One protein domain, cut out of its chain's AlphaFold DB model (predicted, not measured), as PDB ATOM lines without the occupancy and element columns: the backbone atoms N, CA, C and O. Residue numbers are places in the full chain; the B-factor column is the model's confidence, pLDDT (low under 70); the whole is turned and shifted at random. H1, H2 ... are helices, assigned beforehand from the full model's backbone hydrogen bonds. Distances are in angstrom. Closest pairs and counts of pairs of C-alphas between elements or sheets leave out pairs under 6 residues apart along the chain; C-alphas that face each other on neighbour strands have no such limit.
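What this domain is: This is residues 149 to 225 of the 225 residues of an uncharacterized protein of Monilinia fructicola (UniProt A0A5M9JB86). Five helices run up and down, side by side, with H3 in the middle and a helical hairpin on either side of it, H1 with H2 on one side and H4 with H5 on the other. The printed part has 77 residues, with the helices H1 to H5 in that order and no named strand; the class is all helix. It is compact, with a radius of gyration of the C-alphas of 11.6 A and spans of 35 by 27 by 16 A.

How they stand to each other: H1, residues 151 to 161, and H2, residues 164 to 177, form a hairpin at a shallow tilt of 13 degrees; their closest C-alphas, of Trp 154 and Ala 170, are 4.6 A apart. H3, residues 186 to 194, is the hub. H2 touches it with residues 170 to 175 alone, in a hairpin at 21 degrees, closest at the C-alphas of Leu 171 and Ala 192, 5.2 A. H1 is close to H3 but not clearly touching; the closest C-alphas, of Ser 155 and Ala 192, are 7.0 A apart. H3 and H4, residues 199 to 208, form a hairpin at 8 degrees, with the closest C-alphas, of Ala 190 and Ala 205, 4.0 A apart. H5, residues 213 to 224, forms a hairpin with H4 at 21 degrees, closest at the C-alphas of Ala 202 and Phe 219, 5.0 A. With residues 214 to 219 alone H5 touches H3, running the same way at a shallow tilt of 20 degrees; the closest C-alphas, of Ala 194 and Ala 215, are 5.2 A apart. H1 and H2 are each apart from H4 and H5. In H1, H2, H3, H4 and H5 every O i to N i+4 pair is within hydrogen-bond range.

Where its parts are: H1 begins at C-alpha 151, (17.506, 7.713, -12.890), and is 15.5 A long. H2 is the longest at 20.0 A; H3 measures 12.2 A, H4 14.4 A and H5 16.8 A. H5 ends at C-alpha 224, (19.687, 34.462, -5.600).

The domain as a whole: The two farthest C-alphas, of Pro 180 and Thr 225, are 36.2 A apart. The printed part has no cut and no long link. Mean pLDDT of the printed part is 90.6; residue 225, the chain's last, is under 70.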
ATOM      1  N   GLY A 149      13.382   3.418 -16.880       86.88
ATOM      2  CA  GLY A 149      13.262   3.442 -15.421       86.88
ATOM      3  C   GLY A 149      14.513   3.938 -14.690       86.88
ATOM      4  O   GLY A 149      14.421   4.229 -13.499       86.88
ATOM      5  N   SER A 150      15.658   4.051 -15.373       85.00
ATOM      6  CA  SER A 150      16.932   4.422 -14.756       85.00
ATOM      7  C   SER A 150      17.023   5.925 -14.517       85.00
ATOM      8  O   SER A 150      16.895   6.731 -15.438       85.00
ATOM      9  N   THR A 151      17.307   6.311 -13.275       88.50
ATOM     10  CA  THR A 151      17.506   7.713 -12.890       88.50
ATOM     11  C   THR A 151      18.738   8.320 -13.548       88.50
ATOM     12  O   THR A 151      18.687   9.460 -14.003       88.50
ATOM     13  N   HIS A 152      19.832   7.561 -13.656       86.31
ATOM     14  CA  HIS A 152      21.096   8.077 -14.180       86.31
ATOM     15  C   HIS A 152      20.980   8.533 -15.640       86.31
ATOM     16  O   HIS A 152      21.527   9.580 -15.983       86.31
ATOM     17  N   GLY A 153      20.240   7.802 -16.482       89.62
ATOM     18  CA  GLY A 153      20.016   8.180 -17.883       89.62
ATOM     19  C   GLY A 153      19.298   9.525 -18.011       89.62
ATOM     20  O   GLY A 153      19.776  10.421 -18.706       89.62
ATOM     21  N   TRP A 154      18.200   9.706 -17.272       93.31
ATOM     22  CA  TRP A 154      17.434  10.954 -17.286       93.31
ATOM     23  C   TRP A 154      18.199  12.135 -16.688       93.31
ATOM     24  O   TRP A 154      18.170  13.215 -17.269       93.31
ATOM     25  N   SER A 155      18.924  11.940 -15.581       90.12
ATOM     26  CA  SER A 155      19.761  12.998 -14.993       90.12
ATOM     27  C   SER A 155      20.850  13.461 -15.963       90.12
ATOM     28  O   SER A 155      21.123  14.652 -16.078       90.12
ATOM     29  N   ARG A 156      21.464  12.525 -16.698       90.69
ATOM     30  CA  ARG A 156      22.474  12.841 -17.720       90.69
ATOM     31  C   ARG A 156      21.854  13.581 -18.905       90.69
ATOM     32  O   ARG A 156      22.442  14.550 -19.373       90.69
ATOM     33  N   LEU A 157      20.664  13.172 -19.353       93.19
ATOM     34  CA  LEU A 157      19.939  13.863 -20.422       93.19
ATOM     35  C   LEU A 157      19.582  15.294 -20.011       93.19
ATOM     36  O   LEU A 157      19.875  16.220 -20.758       93.19
ATOM     37  N   ALA A 158      19.043  15.469 -18.804       92.25
ATOM     38  CA  ALA A 158      18.714  16.769 -18.232       92.25
ATOM     39  C   ALA A 158      19.927  17.708 -18.182       92.25
ATOM     40  O   ALA A 158      19.822  18.864 -18.579       92.25
ATOM     41  N   ASN A 159      21.089  17.202 -17.761       89.50
ATOM     42  CA  ASN A 159      22.317  17.996 -17.702       89.50
ATOM     43  C   ASN A 159      22.837  18.413 -19.088       89.50
ATOM     44  O   ASN A 159      23.466  19.461 -19.199       89.50
ATOM     45  N   LEU A 160      22.610  17.603 -20.128       90.69
ATOM     46  CA  LEU A 160      23.063  17.911 -21.488       90.69
ATOM     47  C   LEU A 160      22.106  18.834 -22.244       90.69
ATOM     48  O   LEU A 160      22.562  19.708 -22.974       90.69
ATOM     49  N   THR A 161      20.794  18.619 -22.119       90.50
ATOM     50  CA  THR A 161      19.791  19.342 -22.918       90.50
ATOM     51  C   THR A 161      19.175  20.524 -22.181       90.50
ATOM     52  O   THR A 161      18.675  21.444 -22.824       90.50
ATOM     53  N   GLY A 162      19.171  20.504 -20.845       86.75
ATOM     54  CA  GLY A 162      18.441  21.473 -20.027       86.75
ATOM     55  C   GLY A 162      16.917  21.375 -20.167       86.75
ATOM     56  O   GLY A 162      16.205  22.270 -19.716       86.75
ATOM     57  N   GLU A 163      16.394  20.321 -20.801       91.00
ATOM     58  CA  GLU A 163      14.955  20.161 -21.003       91.00
ATOM     59  C   GLU A 163      14.236  19.872 -19.680       91.00
ATOM     60  O   GLU A 163      14.561  18.923 -18.963       91.00
ATOM     61  N   GLU A 164      13.184  20.645 -19.393       90.25
ATOM     62  CA  GLU A 164      12.378  20.478 -18.176       90.25
ATOM     63  C   GLU A 164      11.749  19.075 -18.081       90.25
ATOM     64  O   GLU A 164      11.656  18.501 -16.997       90.25
ATOM     65  N   SER A 165      11.385  18.478 -19.221       91.44
ATOM     66  CA  SER A 165      10.853  17.112 -19.297       91.44
ATOM     67  C   SER A 165      11.863  16.070 -18.800       91.44
ATOM     68  O   SER A 165      11.500  15.171 -18.039       91.44
ATOM     69  N   ALA A 166      13.135  16.194 -19.186       93.19
ATOM     70  CA  ALA A 166      14.199  15.295 -18.757       93.19
ATOM     71  C   ALA A 166      14.488  15.458 -17.259       93.19
ATOM     72  O   ALA A 166      14.628  14.462 -16.546       93.19
ATOM     73  N   VAL A 167      14.490  16.702 -16.768       92.88
ATOM     74  CA  VAL A 167      14.635  17.033 -15.341       92.88
ATOM     75  C   VAL A 167      13.504  16.411 -14.511       92.88
ATOM     76  O   VAL A 167      13.751  15.751 -13.498       92.88
ATOM     77  N   GLU A 168      12.251  16.565 -14.943       92.88
ATOM     78  CA  GLU A 168      11.100  15.993 -14.241       92.88
ATOM     79  C   GLU A 168      11.139  14.459 -14.251       92.88
ATOM     80  O   GLU A 168      10.864  13.815 -13.231       92.88
ATOM     81  N   MET A 169      11.532  13.859 -15.376       94.56
ATOM     82  CA  MET A 169      11.682  12.410 -15.491       94.56
ATOM     83  C   MET A 169      12.812  11.865 -14.614       94.56
ATOM     84  O   MET A 169      12.632  10.810 -13.993       94.56
ATOM     85  N   ALA A 170      13.920  12.594 -14.471       93.56
ATOM     86  CA  ALA A 170      14.998  12.249 -13.548       93.56
ATOM     87  C   ALA A 170      14.485  12.191 -12.104       93.56
ATOM     88  O   ALA A 170      14.650  11.178 -11.423       93.56
ATOM     89  N   LEU A 171      13.749  13.211 -11.653       94.19
ATOM     90  CA  LEU A 171      13.167  13.208 -10.311       94.19
ATOM     91  C   LEU A 171      12.099  12.115 -10.136       94.19
ATOM     92  O   LEU A 171      12.003  11.476  -9.082       94.19
ATOM     93  N   ARG A 172      11.265  11.890 -11.153       94.00
ATOM     94  CA  ARG A 172      10.178  10.906 -11.097       94.00
ATOM     95  C   ARG A 172      10.705   9.478 -11.016       94.00
ATOM     96  O   ARG A 172      10.153   8.680 -10.257       94.00
ATOM     97  N   THR A 173      11.731   9.154 -11.794       92.81
ATOM     98  CA  THR A 173      12.411   7.855 -11.715       92.81
ATOM     99  C   THR A 173      13.151   7.728 -10.392       92.81
ATOM    100  O   THR A 173      12.957   6.725  -9.713       92.81
ATOM    101  N   ALA A 174      13.844   8.783  -9.938       92.38
ATOM    102  CA  ALA A 174      14.534   8.785  -8.649       92.38
ATOM    103  C   ALA A 174      13.599   8.395  -7.500       92.38
ATOM    104  O   ALA A 174      13.858   7.434  -6.786       92.38
ATOM    105  N   LYS A 175      12.444   9.064  -7.380       92.31
ATOM    106  CA  LYS A 175      11.432   8.781  -6.344       92.31
ATOM    107  C   LYS A 175      10.910   7.340  -6.365       92.31
ATOM    108  O   LYS A 175      10.515   6.829  -5.320       92.31
ATOM    109  N   LYS A 176      10.858   6.701  -7.538       90.62
ATOM    110  CA  LYS A 176      10.406   5.306  -7.678       90.62
ATOM    111  C   LYS A 176      11.489   4.299  -7.304       90.62
ATOM    112  O   LYS A 176      11.139   3.208  -6.861       90.62
ATOM    113  N   SER A 177      12.755   4.677  -7.458       87.19
ATOM    114  CA  SER A 177      13.917   3.824  -7.211       87.19
ATOM    115  C   SER A 177      14.418   3.871  -5.762       87.19
ATOM    116  O   SER A 177      15.346   3.145  -5.422       87.19
ATOM    117  N   VAL A 178      13.803   4.677  -4.889       89.00
ATOM    118  CA  VAL A 178      14.082   4.696  -3.439       89.00
ATOM    119  C   VAL A 178      13.548   3.410  -2.772       89.00
ATOM    120  O   VAL A 178      12.490   2.898  -3.174       89.00
ATOM    121  N   PRO A 179      14.213   2.888  -1.723       86.50
ATOM    122  CA  PRO A 179      13.687   1.796  -0.907       86.50
ATOM    123  C   PRO A 179      12.234   2.039  -0.444       86.50
ATOM    124  O   PRO A 179      11.878   3.166  -0.092       86.50
ATOM    125  N   PRO A 180      11.361   1.009  -0.432       82.94
ATOM    126  CA  PRO A 180      11.657  -0.419  -0.602       82.94
ATOM    127  C   PRO A 180      11.628  -0.923  -2.057       82.94
ATOM    128  O   PRO A 180      11.791  -2.118  -2.278       82.94
ATOM    129  N   ARG A 181      11.348  -0.064  -3.048       79.31
ATOM    130  CA  ARG A 181      11.108  -0.494  -4.442       79.31
ATOM    131  C   ARG A 181      12.355  -0.498  -5.323       79.31
ATOM    132  O   ARG A 181      12.319  -1.094  -6.393       79.31
ATOM    133  N   GLY A 182      13.429   0.134  -4.873       81.31
ATOM    134  CA  GLY A 182      14.728   0.099  -5.528       81.31
ATOM    135  C   GLY A 182      15.860   0.305  -4.529       81.31
ATOM    136  O   GLY A 182      15.645   0.299  -3.314       81.31
ATOM    137  N   ILE A 183      17.066   0.467  -5.066       83.19
ATOM    138  CA  ILE A 183      18.322   0.562  -4.310       83.19
ATOM    139  C   ILE A 183      18.913   1.977  -4.297       83.19
ATOM    140  O   ILE A 183      20.031   2.163  -3.824       83.19
ATOM    141  N   LEU A 184      18.190   2.974  -4.822       85.50
ATOM    142  CA  LEU A 184      18.698   4.337  -4.952       85.50
ATOM    143  C   LEU A 184      18.985   4.940  -3.572       85.50
ATOM    144  O   LEU A 184      18.106   4.982  -2.702       85.50
ATOM    145  N   GLY A 185      20.211   5.425  -3.390       88.56
ATOM    146  CA  GLY A 185      20.655   6.029  -2.144       88.56
ATOM    147  C   GLY A 185      20.036   7.406  -1.889       88.56
ATOM    148  O   GLY A 185      19.518   8.076  -2.785       88.56
ATOM    149  N   ALA A 186      20.141   7.867  -0.639       91.38
ATOM    150  CA  ALA A 186      19.717   9.213  -0.255       91.38
ATOM    151  C   ALA A 186      20.480  10.306  -1.029       91.38
ATOM    152  O   ALA A 186      19.907  11.339  -1.366       91.38
ATOM    153  N   GLU A 187      21.754  10.074  -1.354       91.88
ATOM    154  CA  GLU A 187      22.586  11.041  -2.080       91.88
ATOM    155  C   GLU A 187      22.123  11.252  -3.524       91.88
ATOM    156  O   GLU A 187      22.023  12.393  -3.980       91.88
ATOM    157  N   ASP A 188      21.791  10.174  -4.232       89.44
ATOM    158  CA  ASP A 188      21.297  10.255  -5.607       89.44
ATOM    159  C   ASP A 188      19.908  10.897  -5.655       89.44
ATOM    160  O   ASP A 188      19.629  11.731  -6.519       89.44
ATOM    161  N   LEU A 189      19.048  10.581  -4.678       93.00
ATOM    162  CA  LEU A 189      17.746  11.227  -4.536       93.00
ATOM    163  C   LEU A 189      17.888  12.732  -4.272       93.00
ATOM    164  O   LEU A 189      17.180  13.533  -4.882       93.00
ATOM    165  N   ALA A 190      18.798  13.127  -3.379       94.12
ATOM    166  CA  ALA A 190      19.075  14.532  -3.105       94.12
ATOM    167  C   ALA A 190      19.611  15.249  -4.352       94.12
ATOM    168  O   ALA A 190      19.182  16.362  -4.649       94.12
ATOM    169  N   THR A 191      20.478  14.591  -5.123       92.25
ATOM    170  CA  THR A 191      21.008  15.120  -6.388       92.25
ATOM    171  C   THR A 191      19.887  15.331  -7.412       92.25
ATOM    172  O   THR A 191      19.820  16.387  -8.036       92.25
ATOM    173  N   ALA A 192      18.947  14.386  -7.532       92.50
ATOM    174  CA  ALA A 192      17.791  14.521  -8.417       92.50
ATOM    175  C   ALA A 192      16.859  15.678  -8.010       92.50
ATOM    176  O   ALA A 192      16.330  16.373  -8.873       92.50
ATOM    177  N   TYR A 193      16.667  15.917  -6.707       94.44
ATOM    178  CA  TYR A 193      15.925  17.085  -6.222       94.44
ATOM    179  C   TYR A 193      16.661  18.402  -6.507       94.44
ATOM    180  O   TYR A 193      16.047  19.349  -6.998       94.44
ATOM    181  N   ALA A 194      17.967  18.458  -6.232       92.69
ATOM    182  CA  ALA A 194      18.792  19.642  -6.466       92.69
ATOM    183  C   ALA A 194      18.828  20.035  -7.954       92.69
ATOM    184  O   ALA A 194      18.740  21.216  -8.279       92.69
ATOM    185  N   GLY A 195      18.852  19.047  -8.857       88.88
ATOM    186  CA  GLY A 195      18.848  19.257 -10.308       88.88
ATOM    187  C   GLY A 195      17.561  19.857 -10.885       88.88
ATOM    188  O   GLY A 195      17.534  20.196 -12.062       88.88
ATOM    189  N   THR A 196      16.494  20.015 -10.092       90.56
ATOM    190  CA  THR A 196      15.242  20.631 -10.576       90.56
ATOM    191  C   THR A 196      15.268  22.154 -10.659       90.56
ATOM    192  O   THR A 196      14.386  22.734 -11.292       90.56
ATOM    193  N   GLY A 197      16.197  22.810  -9.956       87.25
ATOM    194  CA  GLY A 197      16.237  24.271  -9.832       87.25
ATOM    195  C   GLY A 197      15.094  24.890  -9.011       87.25
ATOM    196  O   GLY A 197      15.019  26.110  -8.887       87.25
ATOM    197  N   LYS A 198      14.191  24.092  -8.421       91.00
ATOM    198  CA  LYS A 198      13.064  24.597  -7.618       91.00
ATOM    199  C   LYS A 198      13.483  24.763  -6.159       91.00
ATOM    200  O   LYS A 198      13.943  23.807  -5.540       91.00
ATOM    201  N   VAL A 199      13.204  25.927  -5.561       92.81
ATOM    202  CA  VAL A 199      13.534  26.230  -4.147       92.81
ATOM    203  C   VAL A 199      13.028  25.139  -3.192       92.81
ATOM    204  O   VAL A 199      13.763  24.647  -2.338       92.81
ATOM    205  N   GLY A 200      11.768  24.719  -3.354       93.06
ATOM    206  CA  GLY A 200      11.164  23.694  -2.497       93.06
ATOM    207  C   GLY A 200      11.777  22.301  -2.676       93.06
ATOM    208  O   GLY A 200      11.816  21.524  -1.725       93.06
ATOM    209  N   ASP A 201      12.281  21.982  -3.868       94.19
ATOM    210  CA  ASP A 201      12.994  20.728  -4.112       94.19
ATOM    211  C   ASP A 201      14.431  20.802  -3.585       94.19
ATOM    212  O   ASP A 201      14.883  19.847  -2.961       94.19
ATOM    213  N   ALA A 202      15.107  21.949  -3.680       94.06
ATOM    214  CA  ALA A 202      16.411  22.155  -3.050       94.06
ATOM    215  C   ALA A 202      16.347  22.000  -1.514       94.06
ATOM    216  O   ALA A 202      17.197  21.340  -0.915       94.06
ATOM    217  N   GLN A 203      15.287  22.494  -0.864       95.31
ATOM    218  CA  GLN A 203      15.045  22.238   0.565       95.31
ATOM    219  C   GLN A 203      14.861  20.744   0.873       95.31
ATOM    220  O   GLN A 203      15.394  20.242   1.864       95.31
ATOM    221  N   ARG A 204      14.132  20.007   0.021       95.75
ATOM    222  CA  ARG A 204      13.976  18.547   0.155       95.75
ATOM    223  C   ARG A 204      15.303  17.823  -0.050       95.75
ATOM    224  O   ARG A 204      15.578  16.886   0.690       95.75
ATOM    225  N   ALA A 205      16.131  18.268  -0.992       95.19
ATOM    226  CA  ALA A 205      17.468  17.724  -1.211       95.19
ATOM    227  C   ALA A 205      18.331  17.842   0.055       95.19
ATOM    228  O   ALA A 205      18.921  16.851   0.487       95.19
ATOM    229  N   ILE A 206      18.332  19.021   0.689       96.19
ATOM    230  CA  ILE A 206      19.039  19.266   1.955       96.19
ATOM    231  C   ILE A 206      18.492  18.371   3.071       96.19
ATOM    232  O   ILE A 206      19.270  17.807   3.834       96.19
ATOM    233  N   LEU A 207      17.169  18.215   3.170       96.31
ATOM    234  CA  LEU A 207      16.558  17.357   4.189       96.31
ATOM    235  C   LEU A 207      16.959  15.883   4.020       96.31
ATOM    236  O   LEU A 207      17.174  15.191   5.013       96.31
ATOM    237  N   VAL A 208      17.046  15.403   2.776       94.94
ATOM    238  CA  VAL A 208      17.380  14.008   2.455       94.94
ATOM    239  C   VAL A 208      18.863  13.712   2.694       94.94
ATOM    240  O   VAL A 208      19.183  12.681   3.281       94.94
ATOM    241  N   ALA A 209      19.763  14.590   2.247       95.75
ATOM    242  CA  ALA A 209      21.208  14.409   2.385       95.75
ATOM    243  C   ALA A 209      21.897  15.739   2.752       95.75
ATOM    244  O   ALA A 209      22.528  16.372   1.901       95.75
ATOM    245  N   PRO A 210      21.831  16.174   4.023       95.12
ATOM    246  CA  PRO A 210      22.350  17.480   4.445       95.12
ATOM    247  C   PRO A 210      23.872  17.614   4.313       95.12
ATOM    248  O   PRO A 210      24.396  18.724   4.341       95.12
ATOM    249  N   TRP A 211      24.607  16.512   4.157       94.56
ATOM    250  CA  TRP A 211      26.055  16.523   3.934       94.56
ATOM    251  C   TRP A 211      26.452  16.752   2.466       94.56
ATOM    252  O   TRP A 211      27.630  16.996   2.190       94.56
ATOM    253  N   LYS A 212      25.509  16.695   1.514       92.50
ATOM    254  CA  LYS A 212      25.791  16.925   0.090       92.50
ATOM    255  C   LYS A 212      25.865  18.419  -0.202       92.50
ATOM    256  O   LYS A 212      24.867  19.133  -0.147       92.50
ATOM    257  N   LYS A 213      27.062  18.885  -0.570       92.69
ATOM    258  CA  LYS A 213      27.319  20.288  -0.931       92.69
ATOM    259  C   LYS A 213      26.424  20.770  -2.079       92.69
ATOM    260  O   LYS A 213      25.959  21.904  -2.042       92.69
ATOM    261  N   ASP A 214      26.161  19.903  -3.053       89.31
ATOM    262  CA  ASP A 214      25.406  20.235  -4.267       89.31
ATOM    263  C   ASP A 214      23.974  20.696  -3.949       89.31
ATOM    264  O   ASP A 214      23.475  21.638  -4.555       89.31
ATOM    265  N   ALA A 215      23.340  20.104  -2.929       91.38
ATOM    266  CA  ALA A 215      22.004  20.495  -2.481       91.38
ATOM    267  C   ALA A 215      21.978  21.909  -1.875       91.38
ATOM    268  O   ALA A 215      21.049  22.678  -2.118       91.38
ATOM    269  N   TRP A 216      23.016  22.272  -1.116       94.44
ATOM    270  CA  TRP A 216      23.161  23.618  -0.556       94.44
ATOM    271  C   TRP A 216      23.474  24.661  -1.624       94.44
ATOM    272  O   TRP A 216      22.953  25.772  -1.547       94.44
ATOM    273  N   ALA A 217      24.297  24.304  -2.616       93.62
ATOM    274  CA  ALA A 217      24.576  25.164  -3.761       93.62
ATOM    275  C   ALA A 217      23.288  25.454  -4.543       93.62
ATOM    276  O   ALA A 217      22.922  26.615  -4.687       93.62
ATOM    277  N   ALA A 218      22.526  24.412  -4.897       91.69
ATOM    278  CA  ALA A 218      21.249  24.559  -5.594       91.69
ATOM    279  C   ALA A 218      20.236  25.418  -4.815       91.69
ATOM    280  O   ALA A 218      19.513  26.219  -5.404       91.69
ATOM    281  N   PHE A 219      20.193  25.291  -3.483       93.81
ATOM    282  CA  PHE A 219      19.350  26.156  -2.656       93.81
ATOM    283  C   PHE A 219      19.806  27.619  -2.712       93.81
ATOM    284  O   PHE A 219      18.968  28.494  -2.914       93.81
ATOM    285  N   GLY A 220      21.112  27.876  -2.589       92.94
ATOM    286  CA  GLY A 220      21.700  29.213  -2.719       92.94
ATOM    287  C   GLY A 220      21.406  29.863  -4.072       92.94
ATOM    288  O   GLY A 220      20.950  31.005  -4.119       92.94
ATOM    289  N   ASP A 221      21.569  29.111  -5.157       91.25
ATOM    290  CA  ASP A 221      21.294  29.590  -6.513       91.25
ATOM    291  C   ASP A 221      19.805  29.944  -6.670       91.25
ATOM    292  O   ASP A 221      19.459  31.023  -7.160       91.25
ATOM    293  N   SER A 222      18.915  29.095  -6.138       87.94
ATOM    294  CA  SER A 222      17.459  29.267  -6.231       87.94
ATOM    295  C   SER A 222      16.893  30.470  -5.463       87.94
ATOM    296  O   SER A 222      15.796  30.919  -5.779       87.94
ATOM    297  N   ILE A 223      17.612  30.987  -4.457       89.56
ATOM    298  CA  ILE A 223      17.217  32.191  -3.699       89.56
ATOM    299  C   ILE A 223      17.893  33.469  -4.208       89.56
ATOM    300  O   ILE A 223      17.471  34.564  -3.845       89.56
ATOM    301  N   SER A 224      18.969  33.334  -4.990       83.50
ATOM    302  CA  SER A 224      19.687  34.462  -5.600       83.50
ATOM    303  C   SER A 224      19.097  34.923  -6.937       83.50
ATOM    304  O   SER A 224      19.480  35.987  -7.426       83.50
ATOM    305  N   THR A 225      18.190  34.123  -7.502       58.34
ATOM    306  CA  THR A 225      17.461  34.385  -8.751       58.34
ATOM    307  C   THR A 225      16.152  35.111  -8.462       58.34
ATOM    308  O   THR A 225      15.831  36.062  -9.207       58.34
TER     309      THR A 225